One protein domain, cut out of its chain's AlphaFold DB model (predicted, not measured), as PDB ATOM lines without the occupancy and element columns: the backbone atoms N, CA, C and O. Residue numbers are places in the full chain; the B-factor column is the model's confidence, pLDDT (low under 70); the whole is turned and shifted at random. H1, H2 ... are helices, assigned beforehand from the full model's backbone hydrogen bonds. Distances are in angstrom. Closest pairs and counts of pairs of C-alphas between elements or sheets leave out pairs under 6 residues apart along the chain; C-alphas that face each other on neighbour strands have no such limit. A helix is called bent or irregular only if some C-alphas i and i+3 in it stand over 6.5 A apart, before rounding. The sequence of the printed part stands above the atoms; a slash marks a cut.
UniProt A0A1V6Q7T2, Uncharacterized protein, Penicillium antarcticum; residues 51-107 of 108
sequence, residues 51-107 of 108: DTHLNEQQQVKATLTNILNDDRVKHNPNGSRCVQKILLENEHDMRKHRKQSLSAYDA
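This is residues 51 to 107 of the 108 residues of an uncharacterized protein of Penicillium antarcticum (UniProt A0A1V6Q7T2). Two long helices, H1 and H3, make the two arms of an open V, meeting where H1 ends and H3 begins, with the short helix H2 and its turns at the corner. The arms spread away from that corner, and their far parts, residues 51 to 63 of H1 and residues 88 to 107, stand free with open space between them. The printed part has 57 residues with three named helices, in the order H1, H2, H3, and no named strand; the class is all helix. The whole is only just loose, close to extended, with a radius of gyration of the C-alphas of 15.2 A, and its outline is flat, spanning 46 by 32 by 13 A.

From the first printed residue, H1, residues 51 to 69, runs toward H2, residues 71 to 74. H1 and H2 are close but not clearly touching; their closest C-alphas are those of Leu 68 and Lys 74, 7.0 A apart. H2 and H3, residues 79 to 105, touch only at the corner by their link, and their closest C-alphas, those of Val 73 and Gly 79, are 4.5 A apart. H3 touches H2 with residues 79 to 83 alone. H1 and H3 only just touch, with 3 pairs of C-alphas within 8 A; the closest are those of Ile 67 and Val 83, 6.7 A apart. H1 touches H3 with residues 67 to 68 alone, and H3 touches H1 with residues 83 to 86 alone. H1 and H3 run opposite ways at a steep tilt of 53 degrees. In H1 and H3 every O i to N i+4 pair is within hydrogen-bond range; H2 is too short for such a pair, and its one O i to N i+3 pair is not within range.

H1 begins at C-alpha 51, at (136.155, 136.273, 215.070), and is 26.6 A long from first to last C-alpha, ending at C-alpha 69, at (123.334, 145.869, 236.306). H2, four residues from Asp 71 to Lys 74, follows after Asp 70. H3, from Gly 79 to Tyr 105, is the longest helix, with 27 residues and 39.5 A from first to last C-alpha; C-alpha 105 is at (111.430, 152.174, 201.235). No helix is bent or irregular.

The two C-alphas farthest apart are those of Pro 77 and Ala 107, at 46.9 A, while the first and last printed C-alphas, of Asp 51 and Ala 107, are 37.7 A apart. The printed part has no cut. The links H1 to H2 and H2 to H3 are both tight, with 1 and 4 residues. The mean pLDDT of the printed part is 88.5; residue 51 and residues 105 to 107 are under 70.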
ATOM      1  N   ASP A  51     136.086 134.907 214.543       63.84
ATOM      2  CA  ASP A  51     136.155 136.273 215.070       63.84
ATOM      3  C   ASP A  51     134.771 136.930 215.151       63.84
ATOM      4  O   ASP A  51     134.470 137.629 216.121       63.84
ATOM      5  N   THR A  52     133.889 136.669 214.180       72.38
ATOM      6  CA  THR A  52     132.501 137.157 214.218       72.38
ATOM      7  C   THR A  52     131.707 136.504 215.343       72.38
ATOM      8  O   THR A  52     131.047 137.210 216.101       72.38
ATOM      9  N   HIS A  53     131.829 135.187 215.523       72.69
ATOM     10  CA  HIS A  53     131.143 134.470 216.597       72.69
ATOM     11  C   HIS A  53     131.623 134.910 217.990       72.69
ATOM     12  O   HIS A  53     130.822 135.070 218.914       72.69
ATOM     13  N   LEU A  54     132.928 135.157 218.156       76.62
ATOM     14  CA  LEU A  54     133.475 135.700 219.401       76.62
ATOM     15  C   LEU A  54     132.942 137.106 219.689       76.62
ATOM     16  O   LEU A  54     132.572 137.390 220.831       76.62
ATOM     17  N   ASN A  55     132.855 137.959 218.667       84.06
ATOM     18  CA  ASN A  55     132.303 139.305 218.788       84.06
ATOM     19  C   ASN A  55     130.813 139.269 219.175       84.06
ATOM     20  O   ASN A  55     130.414 139.916 220.142       84.06
ATOM     21  N   GLU A  56     130.004 138.448 218.504       86.38
ATOM     22  CA  GLU A  56     128.591 138.245 218.850       86.38
ATOM     23  C   GLU A  56     128.426 137.773 220.298       86.38
ATOM     24  O   GLU A  56     127.635 138.335 221.059       86.38
ATOM     25  N   GLN A  57     129.227 136.798 220.733       87.31
ATOM     26  CA  GLN A  57     129.199 136.323 222.113       87.31
ATOM     27  C   GLN A  57     129.566 137.436 223.108       87.31
ATOM     28  O   GLN A  57     128.980 137.523 224.191       87.31
ATOM     29  N   GLN A  58     130.527 138.293 222.764       92.19
ATOM     30  CA  GLN A  58     130.915 139.439 223.584       92.19
ATOM     31  C   GLN A  58     129.805 140.487 223.664       92.19
ATOM     32  O   GLN A  58     129.523 140.983 224.755       92.19
ATOM     33  N   GLN A  59     129.116 140.760 222.557       89.94
ATOM     34  CA  GLN A  59     127.965 141.664 222.522       89.94
ATOM     35  C   GLN A  59     126.806 141.143 223.372       89.94
ATOM     36  O   GLN A  59     126.224 141.899 224.153       89.94
ATOM     37  N   VAL A  60     126.503 139.844 223.291       91.75
ATOM     38  CA  VAL A  60     125.479 139.211 224.136       91.75
ATOM     39  C   VAL A  60     125.856 139.336 225.612       91.75
ATOM     40  O   VAL A  60     125.029 139.748 226.424       91.75
ATOM     41  N   LYS A  61     127.116 139.049 225.965       95.00
ATOM     42  CA  LYS A  61     127.618 139.196 227.340       95.00
ATOM     43  C   LYS A  61     127.506 140.634 227.838       95.00
ATOM     44  O   LYS A  61     127.008 140.844 228.942       95.00
ATOM     45  N   ALA A  62     127.934 141.610 227.043       94.50
ATOM     46  CA  ALA A  62     127.860 143.023 227.402       94.50
ATOM     47  C   ALA A  62     126.405 143.467 227.605       94.50
ATOM     48  O   ALA A  62     126.075 144.078 228.618       94.50
ATOM     49  N   THR A  63     125.515 143.076 226.694       92.75
ATOM     50  CA  THR A  63     124.087 143.409 226.765       92.75
ATOM     51  C   THR A  63     123.439 142.817 228.012       92.75
ATOM     52  O   THR A  63     122.778 143.531 228.763       92.75
ATOM     53  N   LEU A  64     123.670 141.530 228.283       93.38
ATOM     54  CA  LEU A  64     123.144 140.874 229.478       93.38
ATOM     55  C   LEU A  64     123.688 141.521 230.755       93.38
ATOM     56  O   LEU A  64     122.934 141.762 231.696       93.38
ATOM     57  N   THR A  65     124.981 141.839 230.771       95.69
ATOM     58  CA  THR A  65     125.626 142.522 231.898       95.69
ATOM     59  C   THR A  65     124.980 143.878 232.153       95.69
ATOM     60  O   THR A  65     124.694 144.193 233.303       95.69
ATOM     61  N   ASN A  66     124.686 144.654 231.111       94.00
ATOM     62  CA  ASN A  66     124.021 145.948 231.255       94.00
ATOM     63  C   ASN A  66     122.604 145.800 231.821       94.00
ATOM     64  O   ASN A  66     122.241 146.526 232.738       94.00
ATOM     65  N   ILE A  67     121.827 144.824 231.336       94.12
ATOM     66  CA  ILE A  67     120.458 144.580 231.820       94.12
ATOM     67  C   ILE A  67     120.456 144.164 233.293       94.12
ATOM     68  O   ILE A  67     119.648 144.654 234.076       94.12
ATOM     69  N   LEU A  68     121.352 143.258 233.687       93.38
ATOM     70  CA  LEU A  68     121.425 142.778 235.070       93.38
ATOM     71  C   LEU A  68     121.990 143.831 236.028       93.38
ATOM     72  O   LEU A  68     121.684 143.789 237.218       93.38
ATOM     73  N   ASN A  69     122.799 144.764 235.520       94.44
ATOM     74  CA  ASN A  69     123.334 145.869 236.306       94.44
ATOM     75  C   ASN A  69     122.440 147.113 236.334       94.44
ATOM     76  O   ASN A  69     122.775 148.054 237.049       94.44
ATOM     77  N   ASP A  70     121.325 147.126 235.604       92.50
ATOM     78  CA  ASP A  70     120.368 148.228 235.631       92.50
ATOM     79  C   ASP A  70     119.826 148.429 237.058       92.50
ATOM     80  O   ASP A  70     119.391 147.477 237.718       92.50
ATOM     81  N   ASP A  71     119.836 149.670 237.546       91.75
ATOM     82  CA  ASP A  71     119.393 150.015 238.902       91.75
ATOM     83  C   ASP A  71     117.940 149.584 239.164       91.75
ATOM     84  O   ASP A  71     117.590 149.167 240.273       91.75
ATOM     85  N   ARG A  72     117.096 149.598 238.124       89.69
ATOM     86  CA  ARG A  72     115.699 149.143 238.172       89.69
ATOM     87  C   ARG A  72     115.593 147.638 238.391       89.69
ATOM     88  O   ARG A  72     114.557 147.180 238.868       89.69
ATOM     89  N   VAL A  73     116.616 146.872 238.015       92.06
ATOM     90  CA  VAL A  73     116.699 145.421 238.219       92.06
ATOM     91  C   VAL A  73     117.357 145.117 239.562       92.06
ATOM     92  O   VAL A  73     116.800 144.341 240.336       92.06
ATOM     93  N   LYS A  74     118.487 145.759 239.880       91.12
ATOM     94  CA  LYS A  74     119.269 145.501 241.101       91.12
ATOM     95  C   LYS A  74     118.521 145.820 242.391       91.12
ATOM     96  O   LYS A  74     118.646 145.084 243.364       91.12
ATOM     97  N   HIS A  75     117.762 146.912 242.411       90.00
ATOM     98  CA  HIS A  75     117.094 147.392 243.624       90.00
ATOM     99  C   HIS A  75     115.630 146.955 243.727       90.00
ATOM    100  O   HIS A  75     114.937 147.321 244.675       90.00
ATOM    101  N   ASN A  76     115.142 146.172 242.763       88.12
ATOM    102  CA  ASN A  76     113.752 145.754 242.719       88.12
ATOM    103  C   ASN A  76     113.600 144.311 243.220       88.12
ATOM    104  O   ASN A  76     114.186 143.399 242.634       88.12
ATOM    105  N   PRO A  77     112.754 144.059 244.236       84.50
ATOM    106  CA  PRO A  77     112.480 142.699 244.700       84.50
ATOM    107  C   PRO A  77     111.860 141.805 243.609       84.50
ATOM    108  O   PRO A  77     111.945 140.586 243.689       84.50
ATOM    109  N   ASN A  78     111.288 142.398 242.554       89.50
ATOM    110  CA  ASN A  78     110.775 141.718 241.363       89.50
ATOM    111  C   ASN A  78     111.716 141.863 240.151       89.50
ATOM    112  O   ASN A  78     111.249 142.047 239.020       89.50
ATOM    113  N   GLY A  79     113.033 141.792 240.365       88.00
ATOM    114  CA  GLY A  79     114.055 141.971 239.328       88.00
ATOM    115  C   GLY A  79     113.798 141.158 238.052       88.00
ATOM    116  O   GLY A  79     113.891 141.704 236.956       88.00
ATOM    117  N   SER A  80     113.336 139.905 238.165       90.19
ATOM    118  CA  SER A  80     113.006 139.057 237.005       90.19
ATOM    119  C   SER A  80     111.915 139.651 236.106       90.19
ATOM    120  O   SER A  80     112.029 139.608 234.883       90.19
ATOM    121  N   ARG A  81     110.874 140.261 236.691       93.38
ATOM    122  CA  ARG A  81     109.812 140.937 235.926       93.38
ATOM    123  C   ARG A  81     110.344 142.202 235.249       93.38
ATOM    124  O   ARG A  81     109.920 142.521 234.143       93.38
ATOM    125  N   CYS A  82     111.271 142.912 235.895       92.94
ATOM    126  CA  CYS A  82     111.918 144.082 235.304       92.94
ATOM    127  C   CYS A  82     112.788 143.696 234.100       92.94
ATOM    128  O   CYS A  82     112.648 144.299 233.040       92.94
ATOM    129  N   VAL A  83     113.597 142.638 234.219       94.19
ATOM    130  CA  VAL A  83     114.384 142.081 233.104       94.19
ATOM    131  C   VAL A  83     113.475 141.679 231.945       94.19
ATOM    132  O   VAL A  83     113.708 142.086 230.810       94.19
ATOM    133  N   GLN A  84     112.403 140.934 232.224       94.81
ATOM    134  CA  GLN A  84     111.443 140.527 231.197       94.81
ATOM    135  C   GLN A  84     110.839 141.735 230.470       94.81
ATOM    136  O   GLN A  84     110.710 141.718 229.249       94.81
ATOM    137  N   LYS A  85     110.500 142.796 231.210       95.31
ATOM    138  CA  LYS A  85     109.977 144.035 230.631       95.31
ATOM    139  C   LYS A  85     110.991 144.696 229.693       95.31
ATOM    140  O   LYS A  85     110.618 145.023 228.574       95.31
ATOM    141  N   ILE A  86     112.251 144.823 230.112       93.50
ATOM    142  CA  ILE A  86     113.328 145.397 229.285       93.50
ATOM    143  C   ILE A  86     113.501 144.595 227.984       93.50
ATOM    144  O   ILE A  86     113.622 145.171 226.907       93.50
ATOM    145  N   LEU A  87     113.458 143.262 228.057       94.69
ATOM    146  CA  LEU A  87     113.575 142.406 226.872       94.69
ATOM    147  C   LEU A  87     112.408 142.596 225.891       94.69
ATOM    148  O   LEU A  87     112.633 142.668 224.683       94.69
ATOM    149  N   LEU A  88     111.178 142.716 226.397       96.88
ATOM    150  CA  LEU A  88     109.996 142.978 225.571       96.88
ATOM    151  C   LEU A  88     110.026 144.376 224.935       96.88
ATOM    152  O   LEU A  88     109.639 144.528 223.777       96.88
ATOM    153  N   GLU A  89     110.490 145.388 225.673       95.38
ATOM    154  CA  GLU A  89     110.681 146.752 225.160       95.38
ATOM    155  C   GLU A  89     111.677 146.753 223.990       95.38
ATOM    156  O   GLU A  89     111.346 147.228 222.905       95.38
ATOM    157  N   ASN A  90     112.829 146.099 224.157       93.31
ATOM    158  CA  ASN A  90     113.833 145.960 223.099       93.31
ATOM    159  C   ASN A  90     113.280 145.252 221.849       93.31
ATOM    160  O   ASN A  90     113.500 145.703 220.724       93.31
ATOM    161  N   GLU A  91     112.543 144.150 222.017       94.12
ATOM    162  CA  GLU A  91     111.909 143.433 220.902       94.12
ATOM    163  C   GLU A  91     110.911 144.331 220.155       94.12
ATOM    164  O   GLU A  91     110.879 144.375 218.917       94.12
ATOM    165  N   HIS A  92     110.091 145.064 220.907       96.56
ATOM    166  CA  HIS A  92     109.130 146.000 220.348       96.56
ATOM    167  C   HIS A  92     109.823 147.114 219.555       96.56
ATOM    168  O   HIS A  92     109.400 147.414 218.434       96.56
ATOM    169  N   ASP A  93     110.903 147.682 220.083       95.06
ATOM    170  CA  ASP A  93     111.669 148.729 219.413       95.06
ATOM    171  C   ASP A  93     112.322 148.213 218.132       95.06
ATOM    172  O   ASP A  93     112.179 148.845 217.082       95.06
ATOM    173  N   MET A  94     112.912 147.014 218.142       93.75
ATOM    174  CA  MET A  94     113.422 146.388 216.917       93.75
ATOM    175  C   MET A  94     112.324 146.202 215.864       93.75
ATOM    176  O   MET A  94     112.520 146.503 214.682       93.75
ATOM    177  N   ARG A  95     111.133 145.751 216.276       95.62
ATOM    178  CA  ARG A  95     109.979 145.609 215.376       95.62
ATOM    179  C   ARG A  95     109.541 146.964 214.813       95.62
ATOM    180  O   ARG A  95     109.230 147.061 213.624       95.62
ATOM    181  N   LYS A  96     109.524 148.011 215.642       96.06
ATOM    182  CA  LYS A  96     109.174 149.378 215.240       96.06
ATOM    183  C   LYS A  96     110.181 149.934 214.235       96.06
ATOM    184  O   LYS A  96     109.750 150.428 213.195       96.06
ATOM    185  N   HIS A  97     111.477 149.790 214.498       92.69
ATOM    186  CA  HIS A  97     112.542 150.189 213.580       92.69
ATOM    187  C   HIS A  97     112.421 149.474 212.236       92.69
ATOM    188  O   HIS A  97     112.414 150.129 211.199       92.69
ATOM    189  N   ARG A  98     112.206 148.153 212.234       92.50
ATOM    190  CA  ARG A  98     111.992 147.398 210.992       92.50
ATOM    191  C   ARG A  98     110.801 147.929 210.195       92.50
ATOM    192  O   ARG A  98     110.910 148.101 208.985       92.50
ATOM    193  N   LYS A  99     109.676 148.212 210.860       93.38
ATOM    194  CA  LYS A  99     108.491 148.787 210.209       93.38
ATOM    195  C   LYS A  99     108.791 150.155 209.595       93.38
ATOM    196  O   LYS A  99     108.392 150.398 208.464       93.38
ATOM    197  N   GLN A 100     109.508 151.017 210.317       92.50
ATOM    198  CA  GLN A 100     109.909 152.337 209.829       92.50
ATOM    199  C   GLN A 100     110.828 152.234 208.607       92.50
ATOM    200  O   GLN A 100     110.561 152.888 207.601       92.50
ATOM    201  N   SER A 101     111.843 151.369 208.653       89.00
ATOM    202  CA  SER A 101     112.764 151.151 207.532       89.00
ATOM    203  C   SER A 101     112.052 150.642 206.277       89.00
ATOM    204  O   SER A 101     112.367 151.093 205.181       89.00
ATOM    205  N   LEU A 102     111.069 149.748 206.427       84.62
ATOM    206  CA  LEU A 102     110.256 149.265 205.304       84.62
ATOM    207  C   LEU A 102     109.325 150.358 204.761       84.62
ATOM    208  O   LEU A 102     109.281 150.573 203.556       84.62
ATOM    209  N   SER A 103     108.644 151.106 205.636       78.81
ATOM    210  CA  SER A 103     107.773 152.210 205.206       78.81
ATOM    211  C   SER A 103     108.529 153.348 204.517       78.81
ATOM    212  O   SER A 103     107.971 154.028 203.665       78.81
ATOM    213  N   ALA A 104     109.802 153.551 204.863       71.44
ATOM    214  CA  ALA A 104     110.668 154.522 204.204       71.44
ATOM    215  C   ALA A 104     111.133 154.055 202.812       71.44
ATOM    216  O   ALA A 104     111.538 154.886 202.002       71.44
ATOM    217  N   TYR A 105     111.084 152.747 202.535       62.84
ATOM    218  CA  TYR A 105     111.430 152.174 201.235       62.84
ATOM    219  C   TYR A 105     110.264 152.262 200.239       62.84
ATOM    220  O   TYR A 105     110.501 152.549 199.074       62.84
ATOM    221  N   ASP A 106     109.018 152.101 200.703       59.97
ATOM    222  CA  ASP A 106     107.799 152.268 199.882       59.97
ATOM    223  C   ASP A 106     107.480 153.734 199.528       59.97
ATOM    224  O   ASP A 106     106.652 154.004 198.662       59.97
ATOM    225  N   ALA A 107     108.111 154.704 200.199       58.06
ATOM    226  CA  ALA A 107     107.887 156.134 199.978       58.06
ATOM    227  C   ALA A 107     108.794 156.753 198.888       58.06
ATOM    228  O   ALA A 107     108.918 157.980 198.830       58.06
TER     229      ALA A 107